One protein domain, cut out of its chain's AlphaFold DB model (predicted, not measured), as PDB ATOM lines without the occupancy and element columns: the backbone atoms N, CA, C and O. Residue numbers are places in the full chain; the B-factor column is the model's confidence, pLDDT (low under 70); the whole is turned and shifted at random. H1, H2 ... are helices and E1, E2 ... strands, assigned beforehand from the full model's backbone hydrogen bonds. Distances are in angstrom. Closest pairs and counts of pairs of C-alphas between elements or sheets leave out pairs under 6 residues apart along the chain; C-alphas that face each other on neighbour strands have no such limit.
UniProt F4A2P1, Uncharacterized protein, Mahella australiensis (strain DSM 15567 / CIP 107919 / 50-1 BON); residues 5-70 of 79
ATOM      1  N   HIS A   5      56.971  24.334 -17.863       58.25
ATOM      2  CA  HIS A   5      56.717  23.006 -18.433       58.25
ATOM      3  C   HIS A   5      55.662  22.211 -17.639       58.25
ATOM      4  O   HIS A   5      54.680  21.743 -18.203       58.25
ATOM      5  N   GLN A   6      55.787  22.155 -16.308       59.72
ATOM      6  CA  GLN A   6      54.822  21.470 -15.436       59.72
ATOM      7  C   GLN A   6      53.432  22.119 -15.467       59.72
ATOM      8  O   GLN A   6      52.421  21.445 -15.277       59.72
ATOM      9  N   LEU A   7      53.365  23.437 -15.675       58.81
ATOM     10  CA  LEU A   7      52.096  24.149 -15.830       58.81
ATOM     11  C   LEU A   7      51.443  23.854 -17.188       58.81
ATOM     12  O   LEU A   7      50.217  23.739 -17.253       58.81
ATOM     13  N   TYR A   8      52.246  23.697 -18.241       60.69
ATOM     14  CA  TYR A   8      51.782  23.353 -19.584       60.69
ATOM     15  C   TYR A   8      51.199  21.932 -19.631       60.69
ATOM     16  O   TYR A   8      50.061  21.756 -20.064       60.69
ATOM     17  N   ASP A   9      51.902  20.950 -19.058       68.31
ATOM     18  CA  ASP A   9      51.418  19.568 -18.927       68.31
ATOM     19  C   ASP A   9      50.102  19.479 -18.148       68.31
ATOM     20  O   ASP A   9      49.155  18.808 -18.564       68.31
ATOM     21  N   LYS A  10      49.986  20.216 -17.035       69.00
ATOM     22  CA  LYS A  10      48.749  20.244 -16.238       69.00
ATOM     23  C   LYS A  10      47.578  20.867 -16.992       69.00
ATOM     24  O   LYS A  10      46.449  20.404 -16.830       69.00
ATOM     25  N   ARG A  11      47.809  21.916 -17.786       68.38
ATOM     26  CA  ARG A  11      46.759  22.534 -18.614       68.38
ATOM     27  C   ARG A  11      46.315  21.600 -19.734       68.38
ATOM     28  O   ARG A  11      45.114  21.402 -19.901       68.38
ATOM     29  N   LEU A  12      47.260  20.972 -20.428       71.19
ATOM     30  CA  LEU A  12      46.966  20.019 -21.496       71.19
ATOM     31  C   LEU A  12      46.220  18.783 -20.974       71.19
ATOM     32  O   LEU A  12      45.261  18.324 -21.592       71.19
ATOM     33  N   TYR A  13      46.608  18.276 -19.804       75.38
ATOM     34  CA  TYR A  13      45.908  17.180 -19.138       75.38
ATOM     35  C   TYR A  13      44.447  17.536 -18.819       75.38
ATOM     36  O   TYR A  13      43.541  16.737 -19.063       75.38
ATOM     37  N   LYS A  14      44.203  18.749 -18.309       72.38
ATOM     38  CA  LYS A  14      42.849  19.236 -18.005       72.38
ATOM     39  C   LYS A  14      41.995  19.383 -19.265       72.38
ATOM     40  O   LYS A  14      40.850  18.945 -19.236       72.38
ATOM     41  N   LEU A  15      42.568  19.900 -20.356       73.94
ATOM     42  CA  LEU A  15      41.912  20.003 -21.667       73.94
ATOM     43  C   LEU A  15      41.451  18.635 -22.179       73.94
ATOM     44  O   LEU A  15      40.265  18.445 -22.424       73.94
ATOM     45  N   LYS A  16      42.357  17.652 -22.241       77.94
ATOM     46  CA  LYS A  16      42.019  16.294 -22.705       77.94
ATOM     47  C   LYS A  16      40.969  15.614 -21.825       77.94
ATOM     48  O   LYS A  16      40.143  14.841 -22.307       77.94
ATOM     49  N   LYS A  17      40.994  15.878 -20.514       77.56
ATOM     50  CA  LYS A  17      39.977  15.361 -19.589       77.56
ATOM     51  C   LYS A  17      38.616  16.016 -19.836       77.56
ATOM     52  O   LYS A  17      37.624  15.295 -19.855       77.56
ATOM     53  N   ALA A  18      38.575  17.334 -20.035       73.00
ATOM     54  CA  ALA A  18      37.353  18.066 -20.363       73.00
ATOM     55  C   ALA A  18      36.753  17.577 -21.689       73.00
ATOM     56  O   ALA A  18      35.578  17.235 -21.724       73.00
ATOM     57  N   GLU A  19      37.576  17.427 -22.729       77.75
ATOM     58  CA  GLU A  19      37.183  16.872 -24.031       77.75
ATOM     59  C   GLU A  19      36.540  15.486 -23.888       77.75
ATOM     60  O   GLU A  19      35.429  15.257 -24.358       77.75
ATOM     61  N   LYS A  20      37.190  14.564 -23.166       79.81
ATOM     62  CA  LYS A  20      36.659  13.209 -22.960       79.81
ATOM     63  C   LYS A  20      35.332  13.208 -22.196       79.81
ATOM     64  O   LYS A  20      34.438  12.427 -22.522       79.81
ATOM     65  N   VAL A  21      35.207  14.048 -21.167       77.38
ATOM     66  CA  VAL A  21      33.972  14.173 -20.377       77.38
ATOM     67  C   VAL A  21      32.854  14.767 -21.226       77.38
ATOM     68  O   VAL A  21      31.744  14.244 -21.224       77.38
ATOM     69  N   ALA A  22      33.156  15.801 -22.001       73.31
ATOM     70  CA  ALA A  22      32.207  16.426 -22.899       73.31
ATOM     71  C   ALA A  22      31.744  15.475 -24.003       73.31
ATOM     72  O   ALA A  22      30.545  15.372 -24.233       73.31
ATOM     73  N   ALA A  23      32.651  14.708 -24.614       76.62
ATOM     74  CA  ALA A  23      32.293  13.709 -25.618       76.62
ATOM     75  C   ALA A  23      31.337  12.661 -25.030       76.62
ATOM     76  O   ALA A  23      30.345  12.295 -25.655       76.62
ATOM     77  N   HIS A  24      31.597  12.228 -23.790       79.12
ATOM     78  CA  HIS A  24      30.735  11.287 -23.080       79.12
ATOM     79  C   HIS A  24      29.365  11.881 -22.712       79.12
ATOM     80  O   HIS A  24      28.356  11.195 -22.828       79.12
ATOM     81  N   MET A  25      29.316  13.142 -22.276       73.81
ATOM     82  CA  MET A  25      28.082  13.800 -21.828       73.81
ATOM     83  C   MET A  25      27.194  14.297 -22.969       73.81
ATOM     84  O   MET A  25      25.973  14.291 -22.848       73.81
ATOM     85  N   ILE A  26      27.798  14.803 -24.042       76.31
ATOM     86  CA  ILE A  26      27.087  15.409 -25.170       76.31
ATOM     87  C   ILE A  26      26.672  14.326 -26.169       76.31
ATOM     88  O   ILE A  26      25.633  14.459 -26.809       76.31
ATOM     89  N   GLY A  27      27.468  13.257 -26.304       75.81
ATOM     90  CA  GLY A  27      27.219  12.194 -27.279       75.81
ATOM     91  C   GLY A  27      27.346  12.654 -28.735       75.81
ATOM     92  O   GLY A  27      26.887  11.956 -29.636       75.81
ATOM     93  N   LYS A  28      27.953  13.824 -28.969       76.25
ATOM     94  CA  LYS A  28      28.207  14.409 -30.291       76.25
ATOM     95  C   LYS A  28      29.703  14.468 -30.578       76.25
ATOM     96  O   LYS A  28      30.526  14.337 -29.665       76.25
ATOM     97  N   LYS A  29      30.056  14.668 -31.848       82.06
ATOM     98  CA  LYS A  29      31.450  14.808 -32.251       82.06
ATOM     99  C   LYS A  29      31.934  16.207 -31.873       82.06
ATOM    100  O   LYS A  29      31.323  17.208 -32.226       82.06
ATOM    101  N   ILE A  30      33.048  16.254 -31.154       83.62
ATOM    102  CA  ILE A  30      33.735  17.500 -30.818       83.62
ATOM    103  C   ILE A  30      34.644  17.881 -31.990       83.62
ATOM    104  O   ILE A  30      35.396  17.034 -32.482       83.62
ATOM    105  N   THR A  31      34.560  19.131 -32.443       85.50
ATOM    106  CA  THR A  31      35.421  19.695 -33.497       85.50
ATOM    107  C   THR A  31      36.567  20.511 -32.922       85.50
ATOM    108  O   THR A  31      37.674  20.431 -33.450       85.50
ATOM    109  N   ASP A  32      36.324  21.238 -31.829       84.06
ATOM    110  CA  ASP A  32      37.331  22.069 -31.168       84.06
ATOM    111  C   ASP A  32      37.119  22.130 -29.648       84.06
ATOM    112  O   ASP A  32      35.995  22.065 -29.146       84.06
ATOM    113  N   VAL A  33      38.218  22.270 -28.899       80.62
ATOM    114  CA  VAL A  33      38.203  22.502 -27.447       80.62
ATOM    115  C   VAL A  33      39.236  23.556 -27.099       80.62
ATOM    116  O   VAL A  33      40.437  23.370 -27.307       80.62
ATOM    117  N   ARG A  34      38.788  24.630 -26.452       80.25
ATOM    118  CA  ARG A  34      39.650  25.743 -26.045       80.25
ATOM    119  C   ARG A  34      39.379  26.178 -24.616       80.25
ATOM    120  O   ARG A  34      38.243  26.232 -24.159       80.25
ATOM    121  N   SER A  35      40.447  26.509 -23.897       79.56
ATOM    122  CA  SER A  35      40.355  27.130 -22.571       79.56
ATOM    123  C   SER A  35      39.958  28.593 -22.759       79.56
ATOM    124  O   SER A  35      40.703  29.339 -23.389       79.56
ATOM    125  N   ILE A  36      38.813  29.003 -22.213       80.44
ATOM    126  CA  ILE A  36      38.338  30.400 -22.264       80.44
ATOM    127  C   ILE A  36      38.540  31.134 -20.935       80.44
ATOM    128  O   ILE A  36      38.560  32.360 -20.900       80.44
ATOM    129  N   GLY A  37      38.769  30.386 -19.855       73.62
ATOM    130  CA  GLY A  37      39.032  30.923 -18.527       73.62
ATOM    131  C   GLY A  37      40.027  30.065 -17.754       73.62
ATOM    132  O   GLY A  37      40.605  29.106 -18.271       73.62
ATOM    133  N   LYS A  38      40.239  30.409 -16.479       72.81
ATOM    134  CA  LYS A  38      41.139  29.658 -15.584       72.81
ATOM    135  C   LYS A  38      40.649  28.222 -15.363       72.81
ATOM    136  O   LYS A  38      41.470  27.316 -15.202       72.81
ATOM    137  N   GLU A  39      39.331  28.047 -15.343       73.94
ATOM    138  CA  GLU A  39      38.636  26.789 -15.052       73.94
ATOM    139  C   GLU A  39      37.447  26.546 -16.001       73.94
ATOM    140  O   GLU A  39      36.593  25.706 -15.730       73.94
ATOM    141  N   GLU A  40      37.437  27.248 -17.138       77.00
ATOM    142  CA  GLU A  40      36.360  27.241 -18.129       77.00
ATOM    143  C   GLU A  40      36.890  26.838 -19.506       77.00
ATOM    144  O   GLU A  40      37.953  27.302 -19.950       77.00
ATOM    145  N   PHE A  41      36.116  26.006 -20.196       78.25
ATOM    146  CA  PHE A  41      36.428  25.494 -21.524       78.25
ATOM    147  C   PHE A  41      35.229  25.682 -22.442       78.25
ATOM    148  O   PHE A  41      34.111  25.334 -22.074       78.25
ATOM    149  N   ALA A  42      35.475  26.202 -23.639       82.00
ATOM    150  CA  ALA A  42      34.508  26.185 -24.721       82.00
ATOM    151  C   ALA A  42      34.770  24.967 -25.604       82.00
ATOM    152  O   ALA A  42      35.921  24.665 -25.937       82.00
ATOM    153  N   ILE A  43      33.693  24.278 -25.955       81.00
ATOM    154  CA  ILE A  43      33.697  23.080 -26.782       81.00
ATOM    155  C   ILE A  43      32.782  23.331 -27.965       81.00
ATOM    156  O   ILE A  43      31.598  23.618 -27.784       81.00
ATOM    157  N   GLU A  44      33.356  23.217 -29.154       82.75
ATOM    158  CA  GLU A  44      32.641  23.308 -30.415       82.75
ATOM    159  C   GLU A  44      32.270  21.900 -30.881       82.75
ATOM    160  O   GLU A  44      33.055  20.949 -30.773       82.75
ATOM    161  N   LEU A  45      31.038  21.767 -31.349       81.75
ATOM    162  CA  LEU A  45      30.474  20.520 -31.840       81.75
ATOM    163  C   LEU A  45      30.307  20.571 -33.355       81.75
ATOM    164  O   LEU A  45      30.231  21.642 -33.955       81.75
ATOM    165  N   ASP A  46      30.197  19.396 -33.974       81.12
ATOM    166  CA  ASP A  46      30.096  19.269 -35.430       81.12
ATOM    167  C   ASP A  46      28.848  19.921 -36.046       81.12
ATOM    168  O   ASP A  46      28.856  20.237 -37.233       81.12
ATOM    169  N   ASP A  47      27.818  20.190 -35.242       76.44
ATOM    170  CA  ASP A  47      26.599  20.891 -35.652       76.44
ATOM    171  C   ASP A  47      26.634  22.412 -35.419       76.44
ATOM    172  O   ASP A  47      25.583  23.041 -35.356       76.44
ATOM    173  N   SER A  48      27.820  23.008 -35.242       66.56
ATOM    174  CA  SER A  48      28.001  24.438 -34.919       66.56
ATOM    175  C   SER A  48      27.419  24.876 -33.565       66.56
ATOM    176  O   SER A  48      27.391  26.064 -33.253       66.56
ATOM    177  N   SER A  49      27.020  23.924 -32.718       68.06
ATOM    178  CA  SER A  49      26.657  24.181 -31.324       68.06
ATOM    179  C   SER A  49      27.902  24.424 -30.467       68.06
ATOM    180  O   SER A  49      28.866  23.656 -30.520       68.06
ATOM    181  N   ASN A  50      27.842  25.432 -29.595       70.62
ATOM    182  CA  ASN A  50      28.869  25.699 -28.591       70.62
ATOM    183  C   ASN A  50      28.392  25.277 -27.198       70.62
ATOM    184  O   ASN A  50      27.264  25.548 -26.785       70.62
ATOM    185  N   VAL A  51      29.264  24.615 -26.443       71.56
ATOM    186  CA  VAL A  51      28.999  24.233 -25.055       71.56
ATOM    187  C   VAL A  51      30.127  24.735 -24.175       71.56
ATOM    188  O   VAL A  51      31.301  24.509 -24.463       71.56
ATOM    189  N   ILE A  52      29.769  25.391 -23.075       75.06
ATOM    190  CA  ILE A  52      30.739  25.840 -22.084       75.06
ATOM    191  C   ILE A  52      30.735  24.840 -20.936       75.06
ATOM    192  O   ILE A  52      29.692  24.486 -20.388       75.06
ATOM    193  N   PHE A  53      31.920  24.370 -20.576       71.44
ATOM    194  CA  PHE A  53      32.127  23.568 -19.388       71.44
ATOM    195  C   PHE A  53      32.864  24.390 -18.354       71.44
ATOM    196  O   PHE A  53      34.004  24.808 -18.569       71.44
ATOM    197  N   GLU A  54      32.215  24.566 -17.213       70.31
ATOM    198  CA  GLU A  54      32.839  25.120 -16.026       70.31
ATOM    199  C   GLU A  54      33.194  23.982 -15.072       70.31
ATOM    200  O   GLU A  54      32.445  23.009 -14.889       70.31
ATOM    201  N   ARG A  55      34.381  24.082 -14.481       69.94
ATOM    202  CA  ARG A  55      34.773  23.224 -13.372       69.94
ATOM    203  C   ARG A  55      34.244  23.836 -12.079       69.94
ATOM    204  O   ARG A  55      34.729  24.879 -11.652       69.94
ATOM    205  N   ASP A  56      33.330  23.129 -11.420       63.59
ATOM    206  CA  ASP A  56      32.898  23.479 -10.066       63.59
ATOM    207  C   ASP A  56      34.125  23.397  -9.136       63.59
ATOM    208  O   ASP A  56      34.785  22.356  -9.045       63.59
ATOM    209  N   GLY A  57      34.512  24.535  -8.554       54.62
ATOM    210  CA  GLY A  57      35.854  24.861  -8.049       54.62
ATOM    211  C   GLY A  57      36.406  24.070  -6.849       54.62
ATOM    212  O   GLY A  57      37.112  24.644  -6.019       54.62
ATOM    213  N   LYS A  58      36.154  22.760  -6.718       48.00
ATOM    214  CA  LYS A  58      36.698  21.918  -5.637       48.00
ATOM    215  C   LYS A  58      37.599  20.779  -6.140       48.00
ATOM    216  O   LYS A  58      37.140  19.703  -6.497       48.00
ATOM    217  N   GLY A  59      38.914  20.994  -6.037       45.72
ATOM    218  CA  GLY A  59      39.925  19.933  -5.872       45.72
ATOM    219  C   GLY A  59      40.407  19.202  -7.137       45.72
ATOM    220  O   GLY A  59      39.686  19.023  -8.112       45.72
ATOM    221  N   ASP A  60      41.679  18.782  -7.129       48.25
ATOM    222  CA  ASP A  60      42.409  18.182  -8.267       48.25
ATOM    223  C   ASP A  60      41.973  16.748  -8.644       48.25
ATOM    224  O   ASP A  60      42.350  16.264  -9.710       48.25
ATOM    225  N   ILE A  61      41.166  16.075  -7.815       41.34
ATOM    226  CA  ILE A  61      40.898  14.629  -7.937       41.34
ATOM    227  C   ILE A  61      39.451  14.283  -8.336       41.34
ATOM    228  O   ILE A  61      39.259  13.361  -9.127       41.34
ATOM    229  N   GLU A  62      38.452  15.077  -7.940       45.09
ATOM    230  CA  GLU A  62      37.036  14.876  -8.300       45.09
ATOM    231  C   GLU A  62      36.455  16.117  -8.994       45.09
ATOM    232  O   GLU A  62      35.535  16.769  -8.512       45.09
ATOM    233  N   CYS A  63      37.009  16.476 -10.154       53.03
ATOM    234  CA  CYS A  63      36.436  17.549 -10.967       53.03
ATOM    235  C   CYS A  63      35.071  17.113 -11.518       53.03
ATOM    236  O   CYS A  63      35.017  16.238 -12.388       53.03
ATOM    237  N   ARG A  64      33.989  17.747 -11.059       56.31
ATOM    238  CA  ARG A  64      32.683  17.682 -11.721       56.31
ATOM    239  C   ARG A  64      32.621  18.800 -12.754       56.31
ATOM    240  O   ARG A  64      32.724  19.973 -12.412       56.31
ATOM    241  N   TRP A  65      32.510  18.412 -14.016       63.09
ATOM    242  CA  TRP A  65      32.280  19.339 -15.114       63.09
ATOM    243  C   TRP A  65      30.782  19.531 -15.257       63.09
ATOM    244  O   TRP A  65      30.055  18.551 -15.424       63.09
ATOM    245  N   GLN A  66      30.322  20.772 -15.164       63.28
ATOM    246  CA  GLN A  66      28.924  21.083 -15.417       63.28
ATOM    247  C   GLN A  66      28.775  21.612 -16.837       63.28
ATOM    248  O   GLN A  66      29.581  22.416 -17.304       63.28
ATOM    249  N   ARG A  67      27.749  21.113 -17.533       65.25
ATOM    250  CA  ARG A  67      27.377  21.601 -18.856       65.25
ATOM    251  C   ARG A  67      26.625  22.912 -18.682       65.25
ATOM    252  O   ARG A  67      25.496  22.902 -18.201       65.25
ATOM    253  N   ILE A  68      27.229  24.007 -19.115       65.31
ATOM    254  CA  ILE A  68      26.557  25.290 -19.270       65.31
ATOM    255  C   ILE A  68      26.224  25.419 -20.753       65.31
ATOM    256  O   ILE A  68      27.099  25.517 -21.617       65.31
ATOM    257  N   PHE A  69      24.934  25.349 -21.068       61.97
ATOM    258  CA  PHE A  69      24.468  25.642 -22.412       61.97
ATOM    259  C   PHE A  69      24.526  27.152 -22.606       61.97
ATOM    260  O   PHE A  69      23.800  27.890 -21.944       61.97
ATOM    261  N   ARG A  70      25.391  27.602 -23.513       58.34
ATOM    262  CA  ARG A  70      25.254  28.920 -24.115       58.34
ATOM    263  C   ARG A  70      24.761  28.685 -25.530       58.34
ATOM    264  O   ARG A  70      25.548  28.443 -26.435       58.34
TER     265      ARG A  70
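What this domain is: This is residues 5 to 70 of the 79 residues of an uncharacterized protein of Mahella australiensis (strain DSM 15567 / CIP 107919 / 50-1 BON) (UniProt F4A2P1). A strongly twisted wall of four antiparallel strands has one long helix, H1, packed over one face, and the first turns of that helix, residues 5 to 10, stick out free. The printed part has 66 residues, with the helix first and the strands E1 to E4 after it. The sheet's order is E1 - E2 - E3 - E4, a meander, each strand the antiparallel neighbour of the one before. The class is mixed, helices and strands, in two layers, the helix on one face of the sheet. The whole is compact, with a radius of gyration of the C-alphas of 11.5 A and spans of 34 by 23 by 19 A.

How they stand to each other: The inner strands E2, residues 40 to 45, and E3, residues 50 to 55, form an antiparallel hairpin at 152 degrees, with N 43 and O 51 2.8 A apart, within hydrogen-bond range. The edge strand E1, residues 30 to 35, forms a hairpin with E2, with N 42 and O 34 at 2.8 A. The other edge strand, E4, residues 65 to 69, forms a hairpin with E3, with N 68 and O 52 at 2.8 A. E1 and E4 are apart. H1, residues 5 to 26, is on the sheet; its closest C-alphas to E1 are those of Ala 23 and Ile 30, 6.6 A apart. The C-alphas of Ala 18 and Trp 65, the closest of H1 and E4, are 7.4 A apart. In H1 every O i to N i+4 pair is within hydrogen-bond range.

Where its parts are: H1 begins at C-alpha 5 (56.717, 23.006, -18.433) and measures 31.3 A. E1 measures 14.3 A, E2 16.4 A, E3 16.5 A and E4 12.4 A, the last ending at C-alpha 69 (24.468, 25.642, -22.412).

The domain as a whole: The C-alphas of His 5 and Asp 47, the two farthest apart, are 34.8 A from each other. The printed part has no cut. The link E3 to E4, nine residues, is short; the others are tight. The pLDDT is under 70 at residues 5 to 11, 48 to 49 and 55 to 70.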